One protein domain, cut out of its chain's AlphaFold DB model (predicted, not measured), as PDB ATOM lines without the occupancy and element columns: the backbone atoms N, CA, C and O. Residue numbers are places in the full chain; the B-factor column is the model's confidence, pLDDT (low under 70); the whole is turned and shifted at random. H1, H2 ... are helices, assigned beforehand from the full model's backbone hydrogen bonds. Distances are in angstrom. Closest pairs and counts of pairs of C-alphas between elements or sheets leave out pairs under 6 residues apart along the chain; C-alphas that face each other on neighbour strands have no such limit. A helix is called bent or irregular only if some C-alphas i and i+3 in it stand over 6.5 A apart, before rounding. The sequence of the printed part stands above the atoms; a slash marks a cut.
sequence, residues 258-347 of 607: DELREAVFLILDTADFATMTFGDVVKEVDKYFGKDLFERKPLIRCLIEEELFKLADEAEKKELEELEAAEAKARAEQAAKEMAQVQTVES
ATOM      1  N   ASP A 258     -11.529 -64.250  43.155       92.81
ATOM      2  CA  ASP A 258     -10.943 -63.343  44.141       92.81
ATOM      3  C   ASP A 258      -9.613 -63.871  44.688       92.81
ATOM      4  O   ASP A 258      -8.682 -63.097  44.847       92.81
ATOM      5  N   GLU A 259      -9.460 -65.189  44.861       94.88
ATOM      6  CA  GLU A 259      -8.162 -65.814  45.157       94.88
ATOM      7  C   GLU A 259      -7.147 -65.539  44.037       94.88
ATOM      8  O   GLU A 259      -5.974 -65.294  44.316       94.88
ATOM      9  N   LEU A 260      -7.585 -65.540  42.769       95.62
ATOM     10  CA  LEU A 260      -6.726 -65.144  41.648       95.62
ATOM     11  C   LEU A 260      -6.399 -63.644  41.669       95.62
ATOM     12  O   LEU A 260      -5.261 -63.297  41.366       95.62
ATOM     13  N   ARG A 261      -7.348 -62.767  42.038       95.75
ATOM     14  CA  ARG A 261      -7.081 -61.326  42.217       95.75
ATOM     15  C   ARG A 261      -6.063 -61.077  43.325       95.75
ATOM     16  O   ARG A 261      -5.105 -60.353  43.093       95.75
ATOM     17  N   GLU A 262      -6.247 -61.700  44.484       96.38
ATOM     18  CA  GLU A 262      -5.364 -61.562  45.646       96.38
ATOM     19  C   GLU A 262      -3.943 -62.041  45.319       96.38
ATOM     20  O   GLU A 262      -2.972 -61.336  45.576       96.38
ATOM     21  N   ALA A 263      -3.811 -63.202  44.667       96.69
ATOM     22  CA  ALA A 263      -2.517 -63.708  44.216       96.69
ATOM     23  C   ALA A 263      -1.849 -62.770  43.196       96.69
ATOM     24  O   ALA A 263      -0.663 -62.481  43.321       96.69
ATOM     25  N   VAL A 264      -2.602 -62.265  42.208       97.25
ATOM     26  CA  VAL A 264      -2.099 -61.283  41.231       97.25
ATOM     27  C   VAL A 264      -1.646 -59.998  41.925       97.25
ATOM     28  O   VAL A 264      -0.552 -59.525  41.636       97.25
ATOM     29  N   PHE A 265      -2.426 -59.467  42.868       96.31
ATOM     30  CA  PHE A 265      -2.073 -58.265  43.623       96.31
ATOM     31  C   PHE A 265      -0.781 -58.460  44.433       96.31
ATOM     32  O   PHE A 265       0.146 -57.670  44.288       96.31
ATOM     33  N   LEU A 266      -0.664 -59.554  45.196       96.00
ATOM     34  CA  LEU A 266       0.538 -59.884  45.978       96.00
ATOM     35  C   LEU A 266       1.792 -60.082  45.109       96.00
ATOM     36  O   LEU A 266       2.898 -59.743  45.532       96.00
ATOM     37  N   ILE A 267       1.636 -60.631  43.901       96.62
ATOM     38  CA  ILE A 267       2.733 -60.810  42.937       96.62
ATOM     39  C   ILE A 267       3.117 -59.476  42.281       96.62
ATOM     40  O   ILE A 267       4.294 -59.269  42.011       96.62
ATOM     41  N   LEU A 268       2.165 -58.569  42.037       96.19
ATOM     42  CA  LEU A 268       2.437 -57.246  41.462       96.19
ATOM     43  C   LEU A 268       3.035 -56.264  42.483       96.19
ATOM     44  O   LEU A 268       3.931 -55.512  42.121       96.19
ATOM     45  N   ASP A 269       2.620 -56.316  43.751       94.38
ATOM     46  CA  ASP A 269       3.217 -55.543  44.859       94.38
ATOM     47  C   ASP A 269       4.681 -55.946  45.131       94.38
ATOM     48  O   ASP A 269       5.492 -55.154  45.607       94.38
ATOM     49  N   THR A 270       5.048 -57.181  44.766       94.75
ATOM     50  CA  THR A 270       6.413 -57.722  44.880       94.75
ATOM     51  C   THR A 270       7.162 -57.805  43.541       94.75
ATOM     52  O   THR A 270       8.287 -58.312  43.502       94.75
ATOM     53  N   ALA A 271       6.586 -57.294  42.445       95.19
ATOM     54  CA  ALA A 271       7.180 -57.349  41.112       95.19
ATOM     55  C   ALA A 271       8.238 -56.258  40.896       95.19
ATOM     56  O   ALA A 271       7.967 -55.065  41.019       95.19
ATOM     57  N   ASP A 272       9.424 -56.658  40.438       94.88
ATOM     58  CA  ASP A 272      10.354 -55.733  39.790       94.88
ATOM     59  C   ASP A 272       9.951 -55.536  38.322       94.88
ATOM     60  O   ASP A 272      10.275 -56.349  37.453       94.88
ATOM     61  N   PHE A 273       9.260 -54.433  38.034       92.62
ATOM     62  CA  PHE A 273       8.822 -54.077  36.680       92.62
ATOM     63  C   PHE A 273       9.971 -53.821  35.685       92.62
ATOM     64  O   PHE A 273       9.716 -53.778  34.481       92.62
ATOM     65  N   ALA A 274      11.225 -53.680  36.138       94.44
ATOM     66  CA  ALA A 274      12.380 -53.559  35.247       94.44
ATOM     67  C   ALA A 274      12.885 -54.919  34.725       94.44
ATOM     68  O   ALA A 274      13.554 -54.956  33.690       94.44
ATOM     69  N   THR A 275      12.574 -56.035  35.402       92.94
ATOM     70  CA  THR A 275      13.077 -57.375  35.033       92.94
ATOM     71  C   THR A 275      11.993 -58.433  34.839       92.94
ATOM     72  O   THR A 275      12.200 -59.371  34.066       92.94
ATOM     73  N   MET A 276      10.833 -58.305  35.486       94.50
ATOM     74  CA  MET A 276       9.785 -59.323  35.470       94.50
ATOM     75  C   MET A 276       8.732 -59.015  34.401       94.50
ATOM     76  O   MET A 276       7.997 -58.034  34.493       94.50
ATOM     77  N   THR A 277       8.626 -59.861  33.371       95.12
ATOM     78  CA  THR A 277       7.634 -59.635  32.309       95.12
ATOM     79  C   THR A 277       6.228 -60.043  32.753       95.12
ATOM     80  O   THR A 277       6.044 -60.896  33.620       95.12
ATOM     81  N   PHE A 278       5.203 -59.534  32.067       96.06
ATOM     82  CA  PHE A 278       3.816 -60.002  32.194       96.06
ATOM     83  C   PHE A 278       3.675 -61.535  32.052       96.06
ATOM     84  O   PHE A 278       2.868 -62.169  32.731       96.06
ATOM     85  N   GLY A 279       4.501 -62.157  31.201       95.06
ATOM     86  CA  GLY A 279       4.552 -63.613  31.061       95.06
ATOM     87  C   GLY A 279       5.146 -64.326  32.279       95.06
ATOM     88  O   GLY A 279       4.825 -65.490  32.503       95.06
ATOM     89  N   ASP A 280       5.981 -63.651  33.066       96.94
ATOM     90  CA  ASP A 280       6.545 -64.154  34.321       96.94
ATOM     91  C   ASP A 280       5.588 -63.951  35.497       96.94
ATOM     92  O   ASP A 280       5.429 -64.881  36.280       96.94
ATOM     93  N   VAL A 281       4.835 -62.842  35.539       96.38
ATOM     94  CA  VAL A 281       3.704 -62.664  36.476       96.38
ATOM     95  C   VAL A 281       2.730 -63.846  36.366       96.38
ATOM     96  O   VAL A 281       2.402 -64.474  37.370       96.38
ATOM     97  N   VAL A 282       2.331 -64.239  35.146       95.75
ATOM     98  CA  VAL A 282       1.452 -65.411  34.933       95.75
ATOM     99  C   VAL A 282       2.088 -66.720  35.436       95.75
ATOM    100  O   VAL A 282       1.386 -67.542  36.027       95.75
ATOM    101  N   LYS A 283       3.404 -66.920  35.256       95.44
ATOM    102  CA  LYS A 283       4.123 -68.092  35.802       95.44
ATOM    103  C   LYS A 283       4.177 -68.062  37.330       95.44
ATOM    104  O   LYS A 283       4.131 -69.120  37.951       95.44
ATOM    105  N   GLU A 284       4.287 -66.887  37.943       96.25
ATOM    106  CA  GLU A 284       4.289 -66.753  39.401       96.25
ATOM    107  C   GLU A 284       2.907 -67.054  39.990       96.25
ATOM    108  O   GLU A 284       2.823 -67.733  41.012       96.25
ATOM    109  N   VAL A 285       1.820 -66.702  39.290       95.81
ATOM    110  CA  VAL A 285       0.459 -67.130  39.658       95.81
ATOM    111  C   VAL A 285       0.316 -68.661  39.546       95.81
ATOM    112  O   VAL A 285      -0.198 -69.289  40.471       95.81
ATOM    113  N   ASP A 286       0.828 -69.301  38.483       94.94
ATOM    114  CA  ASP A 286       0.853 -70.778  38.382       94.94
ATOM    115  C   ASP A 286       1.627 -71.426  39.556       94.94
ATOM    116  O   ASP A 286       1.183 -72.424  40.138       94.94
ATOM    117  N   LYS A 287       2.782 -70.855  39.938       95.31
ATOM    118  CA  LYS A 287       3.590 -71.320  41.082       95.31
ATOM    119  C   LYS A 287       2.862 -71.130  42.414       95.31
ATOM    120  O   LYS A 287       2.872 -72.055  43.224       95.31
ATOM    121  N   TYR A 288       2.214 -69.982  42.630       94.88
ATOM    122  CA  TYR A 288       1.483 -69.648  43.860       94.88
ATOM    123  C   TYR A 288       0.396 -70.685  44.175       94.88
ATOM    124  O   TYR A 288       0.264 -71.134  45.312       94.88
ATOM    125  N   PHE A 289      -0.326 -71.151  43.150       93.31
ATOM    126  CA  PHE A 289      -1.329 -72.214  43.288       93.31
ATOM    127  C   PHE A 289      -0.778 -73.641  43.112       93.31
ATOM    128  O   PHE A 289      -1.553 -74.604  43.176       93.31
ATOM    129  N   GLY A 290       0.530 -73.796  42.884       92.12
ATOM    130  CA  GLY A 290       1.213 -75.079  42.705       92.12
ATOM    131  C   GLY A 290       0.738 -75.898  41.498       92.12
ATOM    132  O   GLY A 290       0.889 -77.121  41.499       92.12
ATOM    133  N   LYS A 291       0.112 -75.260  40.500       90.75
ATOM    134  CA  LYS A 291      -0.521 -75.920  39.347       90.75
ATOM    135  C   LYS A 291      -0.605 -74.974  38.152       90.75
ATOM    136  O   LYS A 291      -0.879 -73.794  38.326       90.75
ATOM    137  N   ASP A 292      -0.451 -75.514  36.946       92.06
ATOM    138  CA  ASP A 292      -0.728 -74.771  35.715       92.06
ATOM    139  C   ASP A 292      -2.220 -74.399  35.664       92.06
ATOM    140  O   ASP A 292      -3.096 -75.268  35.668       92.06
ATOM    141  N   LEU A 293      -2.513 -73.100  35.628       91.88
ATOM    142  CA  LEU A 293      -3.863 -72.548  35.563       91.88
ATOM    143  C   LEU A 293      -4.327 -72.330  34.114       91.88
ATOM    144  O   LEU A 293      -5.137 -71.443  33.865       91.88
ATOM    145  N   PHE A 294      -3.829 -73.131  33.164       88.50
ATOM    146  CA  PHE A 294      -4.061 -73.057  31.715       88.50
ATOM    147  C   PHE A 294      -5.464 -72.588  31.299       88.50
ATOM    148  O   PHE A 294      -5.589 -71.560  30.636       88.50
ATOM    149  N   GLU A 295      -6.519 -73.282  31.752       90.44
ATOM    150  CA  GLU A 295      -7.934 -72.962  31.469       90.44
ATOM    151  C   GLU A 295      -8.342 -71.519  31.828       90.44
ATOM    152  O   GLU A 295      -9.336 -70.999  31.331       90.44
ATOM    153  N   ARG A 296      -7.601 -70.884  32.738       91.69
ATOM    154  CA  ARG A 296      -7.859 -69.557  33.299       91.69
ATOM    155  C   ARG A 296      -6.790 -68.528  32.966       91.69
ATOM    156  O   ARG A 296      -6.911 -67.393  33.416       91.69
ATOM    157  N   LYS A 297      -5.779 -68.863  32.162       92.44
ATOM    158  CA  LYS A 297      -4.781 -67.875  31.728       92.44
ATOM    159  C   LYS A 297      -5.402 -66.653  31.031       92.44
ATOM    160  O   LYS A 297      -4.906 -65.567  31.308       92.44
ATOM    161  N   PRO A 298      -6.509 -66.746  30.261       93.62
ATOM    162  CA  PRO A 298      -7.237 -65.561  29.796       93.62
ATOM    163  C   PRO A 298      -7.742 -64.669  30.941       93.62
ATOM    164  O   PRO A 298      -7.457 -63.479  30.948       93.62
ATOM    165  N   LEU A 299      -8.400 -65.244  31.957       94.81
ATOM    166  CA  LEU A 299      -8.862 -64.499  33.136       94.81
ATOM    167  C   LEU A 299      -7.687 -63.857  33.887       94.81
ATOM    168  O   LEU A 299      -7.740 -62.674  34.190       94.81
ATOM    169  N   ILE A 300      -6.621 -64.617  34.158       96.19
ATOM    170  CA  ILE A 300      -5.443 -64.128  34.894       96.19
ATOM    171  C   ILE A 300      -4.800 -62.933  34.176       96.19
ATOM    172  O   ILE A 300      -4.411 -61.982  34.843       96.19
ATOM    173  N   ARG A 301      -4.747 -62.934  32.836       96.00
ATOM    174  CA  ARG A 301      -4.263 -61.787  32.051       96.00
ATOM    175  C   ARG A 301      -5.088 -60.528  32.299       96.00
ATOM    176  O   ARG A 301      -4.514 -59.522  32.701       96.00
ATOM    177  N   CYS A 302      -6.414 -60.616  32.182       95.69
ATOM    178  CA  CYS A 302      -7.302 -59.489  32.465       95.69
ATOM    179  C   CYS A 302      -7.160 -58.991  33.914       95.69
ATOM    180  O   CYS A 302      -7.130 -57.789  34.143       95.69
ATOM    181  N   LEU A 303      -7.000 -59.891  34.896       96.94
ATOM    182  CA  LEU A 303      -6.769 -59.492  36.292       96.94
ATOM    183  C   LEU A 303      -5.443 -58.734  36.478       96.94
ATOM    184  O   LEU A 303      -5.404 -57.772  37.242       96.94
ATOM    185  N   ILE A 304      -4.377 -59.138  35.778       96.81
ATOM    186  CA  ILE A 304      -3.082 -58.437  35.796       96.81
ATOM    187  C   ILE A 304      -3.210 -57.067  35.113       96.81
ATOM    188  O   ILE A 304      -2.742 -56.076  35.660       96.81
ATOM    189  N   GLU A 305      -3.873 -56.985  33.958       96.25
ATOM    190  CA  GLU A 305      -4.118 -55.728  33.229       96.25
ATOM    191  C   GLU A 305      -4.960 -54.736  34.059       96.25
ATOM    192  O   GLU A 305      -4.630 -53.551  34.146       96.25
ATOM    193  N   GLU A 306      -6.012 -55.218  34.729       95.12
ATOM    194  CA  GLU A 306      -6.861 -54.412  35.612       95.12
ATOM    195  C   GLU A 306      -6.086 -53.806  36.794       95.12
ATOM    196  O   GLU A 306      -6.310 -52.636  37.127       95.12
ATOM    197  N   GLU A 307      -5.200 -54.587  37.419       95.94
ATOM    198  CA  GLU A 307      -4.405 -54.183  38.585       95.94
ATOM    199  C   GLU A 307      -3.172 -53.349  38.211       95.94
ATOM    200  O   GLU A 307      -2.910 -52.347  38.870       95.94
ATOM    201  N   LEU A 308      -2.487 -53.642  37.100       95.00
ATOM    202  CA  LEU A 308      -1.431 -52.773  36.558       95.00
ATOM    203  C   LEU A 308      -1.960 -51.362  36.261       95.00
ATOM    204  O   LEU A 308      -1.324 -50.376  36.626       95.00
ATOM    205  N   PHE A 309      -3.157 -51.250  35.671       93.50
ATOM    206  CA  PHE A 309      -3.817 -49.953  35.491       93.50
ATOM    207  C   PHE A 309      -4.111 -49.276  36.841       93.50
ATOM    208  O   PHE A 309      -3.981 -48.061  36.959       93.50
ATOM    209  N   LYS A 310      -4.506 -50.043  37.870       93.81
ATOM    210  CA  LYS A 310      -4.806 -49.505  39.209       93.81
ATOM    211  C   LYS A 310      -3.553 -48.939  39.881       93.81
ATOM    212  O   LYS A 310      -3.618 -47.857  40.451       93.81
ATOM    213  N   LEU A 311      -2.427 -49.641  39.763       92.81
ATOM    214  CA  LEU A 311      -1.130 -49.202  40.274       92.81
ATOM    215  C   LEU A 311      -0.620 -47.947  39.550       92.81
ATOM    216  O   LEU A 311      -0.064 -47.070  40.202       92.81
ATOM    217  N   ALA A 312      -0.853 -47.818  38.239       92.38
ATOM    218  CA  ALA A 312      -0.506 -46.609  37.485       92.38
ATOM    219  C   ALA A 312      -1.344 -45.380  37.911       92.38
ATOM    220  O   ALA A 312      -0.778 -44.337  38.223       92.38
ATOM    221  N   ASP A 313      -2.672 -45.531  37.993       91.88
ATOM    222  CA  ASP A 313      -3.630 -44.495  38.435       91.88
ATOM    223  C   ASP A 313      -3.345 -44.037  39.887       91.88
ATOM    224  O   ASP A 313      -3.401 -42.849  40.212       91.88
ATOM    225  N   GLU A 314      -2.956 -44.966  40.771       91.44
ATOM    226  CA  GLU A 314      -2.578 -44.659  42.158       91.44
ATOM    227  C   GLU A 314      -1.168 -44.043  42.282       91.44
ATOM    228  O   GLU A 314      -0.953 -43.193  43.152       91.44
ATOM    229  N   ALA A 315      -0.230 -44.387  41.391       90.62
ATOM    230  CA  ALA A 315       1.093 -43.761  41.321       90.62
ATOM    231  C   ALA A 315       1.023 -42.304  40.827       90.62
ATOM    232  O   ALA A 315       1.557 -41.425  41.504       90.62
ATOM    233  N   GLU A 316       0.311 -42.034  39.725       90.88
ATOM    234  CA  GLU A 316       0.090 -40.673  39.199       90.88
ATOM    235  C   GLU A 316      -0.579 -39.781  40.258       90.88
ATOM    236  O   GLU A 316      -0.117 -38.674  40.547       90.88
ATOM    237  N   LYS A 317      -1.623 -40.298  40.925       91.19
ATOM    238  CA  LYS A 317      -2.284 -39.589  42.027       91.19
ATOM    239  C   LYS A 317      -1.312 -39.265  43.170       91.19
ATOM    240  O   LYS A 317      -1.402 -38.184  43.752       91.19
ATOM    241  N   LYS A 318      -0.423 -40.194  43.537       89.88
ATOM    242  CA  LYS A 318       0.534 -39.993  44.633       89.88
ATOM    243  C   LYS A 318       1.597 -38.951  44.276       89.88
ATOM    244  O   LYS A 318       1.925 -38.131  45.129       89.88
ATOM    245  N   GLU A 319       2.102 -38.957  43.044       90.31
ATOM    246  CA  GLU A 319       3.056 -37.950  42.560       90.31
ATOM    247  C   GLU A 319       2.440 -36.540  42.588       90.31
ATOM    248  O   GLU A 319       3.065 -35.601  43.081       90.31
ATOM    249  N   LEU A 320       1.176 -36.404  42.169       89.31
ATOM    250  CA  LEU A 320       0.431 -35.145  42.252       89.31
ATOM    251  C   LEU A 320       0.249 -34.657  43.704       89.31
ATOM    252  O   LEU A 320       0.424 -33.472  43.980       89.31
ATOM    253  N   GLU A 321      -0.068 -35.563  44.634       91.88
ATOM    254  CA  GLU A 321      -0.242 -35.256  46.064       91.88
ATOM    255  C   GLU A 321       1.087 -34.845  46.738       91.88
ATOM    256  O   GLU A 321       1.110 -33.952  47.588       91.88
ATOM    257  N   GLU A 322       2.215 -35.430  46.318       92.12
ATOM    258  CA  GLU A 322       3.557 -35.035  46.772       92.12
ATOM    259  C   GLU A 322       3.993 -33.674  46.189       92.12
ATOM    260  O   GLU A 322       4.584 -32.857  46.904       92.12
ATOM    261  N   LEU A 323       3.635 -33.381  44.933       91.69
ATOM    262  CA  LEU A 323       3.889 -32.090  44.284       91.69
ATOM    263  C   LEU A 323       3.082 -30.956  44.940       91.69
ATOM    264  O   LEU A 323       3.661 -29.919  45.274       91.69
ATOM    265  N   GLU A 324       1.786 -31.155  45.205       92.56
ATOM    266  CA  GLU A 324       0.949 -30.174  45.920       92.56
ATOM    267  C   GLU A 324       1.497 -29.896  47.333       92.56
ATOM    268  O   GLU A 324       1.611 -28.738  47.749       92.56
ATOM    269  N   ALA A 325       1.932 -30.936  48.055       93.12
ATOM    270  CA  ALA A 325       2.565 -30.783  49.365       93.12
ATOM    271  C   ALA A 325       3.895 -30.001  49.298       93.12
ATOM    272  O   ALA A 325       4.193 -29.198  50.193       93.12
ATOM    273  N   ALA A 326       4.689 -30.194  48.239       94.81
ATOM    274  CA  ALA A 326       5.922 -29.448  48.005       94.81
ATOM    275  C   ALA A 326       5.657 -27.967  47.666       94.81
ATOM    276  O   ALA A 326       6.319 -27.091  48.233       94.81
ATOM    277  N   GLU A 327       4.665 -27.667  46.817       93.50
ATOM    278  CA  GLU A 327       4.268 -26.288  46.496       93.50
ATOM    279  C   GLU A 327       3.728 -25.563  47.739       93.50
ATOM    280  O   GLU A 327       4.179 -24.461  48.066       93.50
ATOM    281  N   ALA A 328       2.826 -26.200  48.493       94.19
ATOM    282  CA  ALA A 328       2.265 -25.641  49.721       94.19
ATOM    283  C   ALA A 328       3.360 -25.293  50.747       94.19
ATOM    284  O   ALA A 328       3.326 -24.223  51.367       94.19
ATOM    285  N   LYS A 329       4.379 -26.153  50.880       94.31
ATOM    286  CA  LYS A 329       5.559 -25.909  51.721       94.31
ATOM    287  C   LYS A 329       6.396 -24.728  51.215       94.31
ATOM    288  O   LYS A 329       6.761 -23.867  52.017       94.31
ATOM    289  N   ALA A 330       6.678 -24.654  49.913       94.94
ATOM    290  CA  ALA A 330       7.436 -23.548  49.320       94.94
ATOM    291  C   ALA A 330       6.715 -22.198  49.500       94.94
ATOM    292  O   ALA A 330       7.327 -21.204  49.900       94.94
ATOM    293  N   ARG A 331       5.392 -22.179  49.299       92.75
ATOM    294  CA  ARG A 331       4.535 -21.005  49.501       92.75
ATOM    295  C   ARG A 331       4.495 -20.553  50.964       92.75
ATOM    296  O   ARG A 331       4.543 -19.353  51.229       92.75
ATOM    297  N   ALA A 332       4.459 -21.489  51.915       93.19
ATOM    298  CA  ALA A 332       4.549 -21.179  53.342       93.19
ATOM    299  C   ALA A 332       5.916 -20.575  53.722       93.19
ATOM    300  O   ALA A 332       5.976 -19.604  54.479       93.19
ATOM    301  N   GLU A 333       7.014 -21.093  53.160       93.00
ATOM    302  CA  GLU A 333       8.359 -20.542  53.371       93.00
ATOM    303  C   GLU A 333       8.507 -19.130  52.769       93.00
ATOM    304  O   GLU A 333       9.103 -18.248  53.393       93.00
ATOM    305  N   GLN A 334       7.926 -18.881  51.591       91.50
ATOM    306  CA  GLN A 334       7.886 -17.550  50.981       91.50
ATOM    307  C   GLN A 334       7.096 -16.553  51.843       91.50
ATOM    308  O   GLN A 334       7.609 -15.472  52.136       91.50
ATOM    309  N   ALA A 335       5.902 -16.926  52.316       91.06
ATOM    310  CA  ALA A 335       5.089 -16.074  53.186       91.06
ATOM    311  C   ALA A 335       5.812 -15.724  54.502       91.06
ATOM    312  O   ALA A 335       5.770 -14.578  54.951       91.06
ATOM    313  N   ALA A 336       6.543 -16.676  55.097       90.69
ATOM    314  CA  ALA A 336       7.353 -16.421  56.288       90.69
ATOM    315  C   ALA A 336       8.493 -15.411  56.028       90.69
ATOM    316  O   ALA A 336       8.742 -14.529  56.855       90.69
ATOM    317  N   LYS A 337       9.158 -15.494  54.866       91.25
ATOM    318  CA  LYS A 337      10.197 -14.532  54.443       91.25
ATOM    319  C   LYS A 337       9.628 -13.135  54.182       91.25
ATOM    320  O   LYS A 337      10.287 -12.145  54.494       91.25
ATOM    321  N   GLU A 338       8.419 -13.044  53.634       85.06
ATOM    322  CA  GLU A 338       7.725 -11.775  53.396       85.06
ATOM    323  C   GLU A 338       7.338 -11.092  54.718       85.06
ATOM    324  O   GLU A 338       7.695  -9.934  54.940       85.06
ATOM    325  N   MET A 339       6.732 -11.828  55.658       81.19
ATOM    326  CA  MET A 339       6.403 -11.308  56.995       81.19
ATOM    327  C   MET A 339       7.641 -10.807  57.758       81.19
ATOM    328  O   MET A 339       7.575  -9.773  58.427       81.19
ATOM    329  N   ALA A 340       8.786 -11.488  57.626       78.00
ATOM    330  CA  ALA A 340      10.048 -11.047  58.223       78.00
ATOM    331  C   ALA A 340      10.571  -9.725  57.618       78.00
ATOM    332  O   ALA A 340      11.085  -8.869  58.343       78.00
ATOM    333  N   GLN A 341      10.410  -9.515  56.305       71.19
ATOM    334  CA  GLN A 341      10.762  -8.241  55.668       71.19
ATOM    335  C   GLN A 341       9.843  -7.102  56.128       71.19
ATOM    336  O   GLN A 341      10.347  -6.038  56.488       71.19
ATOM    337  N   VAL A 342       8.525  -7.325  56.207       65.06
ATOM    338  CA  VAL A 342       7.562  -6.305  56.669       65.06
ATOM    339  C   VAL A 342       7.893  -5.823  58.089       65.06
ATOM    340  O   VAL A 342       8.035  -4.619  58.304       65.06
ATOM    341  N   GLN A 343       8.143  -6.741  59.034       59.72
ATOM    342  CA  GLN A 343       8.558  -6.384  60.403       59.72
ATOM    343  C   GLN A 343       9.871  -5.579  60.444       59.72
ATOM    344  O   GLN A 343      10.057  -4.712  61.302       59.72
ATOM    345  N   THR A 344      10.782  -5.829  59.498       58.50
ATOM    346  CA  THR A 344      12.046  -5.085  59.386       58.50
ATOM    347  C   THR A 344      11.812  -3.646  58.905       58.50
ATOM    348  O   THR A 344      12.446  -2.720  59.417       58.50
ATOM    349  N   VAL A 345      10.869  -3.430  57.979       57.53
ATOM    350  CA  VAL A 345      10.507  -2.095  57.463       57.53
ATOM    351  C   VAL A 345       9.800  -1.249  58.529       57.53
ATOM    352  O   VAL A 345      10.184  -0.097  58.742       57.53
ATOM    353  N   GLU A 346       8.834  -1.811  59.263       56.56
ATOM    354  CA  GLU A 346       8.128  -1.092  60.340       56.56
ATOM    355  C   GLU A 346       9.084  -0.630  61.458       56.56
ATOM    356  O   GLU A 346       8.969   0.488  61.971       56.56
ATOM    357  N   SER A 347      10.104  -1.440  61.777       55.22
ATOM    358  CA  SER A 347      11.165  -1.085  62.733       55.22
ATOM    359  C   SER A 347      12.018   0.117  62.289       55.22
ATOM    360  O   SER A 347      12.549   0.856  63.126       55.22
TER     361      SER A 347
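This is residues 258 to 347 of the 607 residues of the protein "DEK C-terminal domain-containing protein" of Sorghum bicolor (UniProt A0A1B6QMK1). A very long helix, H3, makes the length of this domain, and two short helices, H1 and H2, pack crosswise on its first part to form a small compact head. The rest of H3, residues 312 to 347, sticks out from that head as a long free arm. The printed part has 90 residues with three named helices in the order H1, H2, H3 and no named strand; the class is all helix. The whole is extended, with a radius of gyration of the C-alphas of 23.7 A, and the C-alphas span 80 by 21 by 17 A.

H1, residues 258 to 269, touches H2, residues 278 to 288; their closest C-alphas are those of Ala 263 and Val 285, 6.4 A apart. These two run opposite ways at a steep tilt of 59 degrees. H3, residues 294 to 347, touches H1 with residues 300 to 308 alone, and the closest C-alphas are those of Arg 261 and Leu 303, 6.2 A apart. H1 and H3 run the same way at a steep tilt of 49 degrees. H3 touches H2 with residues 297 to 304 alone, the closest C-alphas being those of Val 282 and Ile 300, 7.0 A apart. H2 and H3 run opposite ways at a tilt of 69.9 degrees, only just steep. The helix packing is mostly crossed, with 0 of the 3 touching pairs at a shallow tilt. In H1 and H2 every O i to N i+4 pair is within hydrogen-bond range; in H3 48 of 50 are.

H1 begins at C-alpha 258, at (-10.943, -63.343, 44.141), and measures 16.2 A from first to last C-alpha. H2 begins at C-alpha 278, at (3.816, -60.002, 32.194), and measures 15.3 A. H3 measures 79.8 A and ends at C-alpha 347, at (11.165, -1.085, 62.733). H3 is irregular, with C-alphas 295 and 298 7.6 A apart, and its line is a rough one. It has a kink of 26 degrees near residue 301.

The outline is a rod, and the two C-alphas farthest apart, those of Glu 295 and Ser 347, are 80.7 A from each other. Without residues 312 to 347, which stand free, the body has 54 residues, spans 26 by 20 by 16 A and has a radius of gyration of 10.1 A. The link from H1 to H2, 8 residues, is short, and the link from H2 to H3, 5 residues, is tight. The printed part has no cut. The mean pLDDT of the printed part is 90.8, and residues 342 to 347 are under 70.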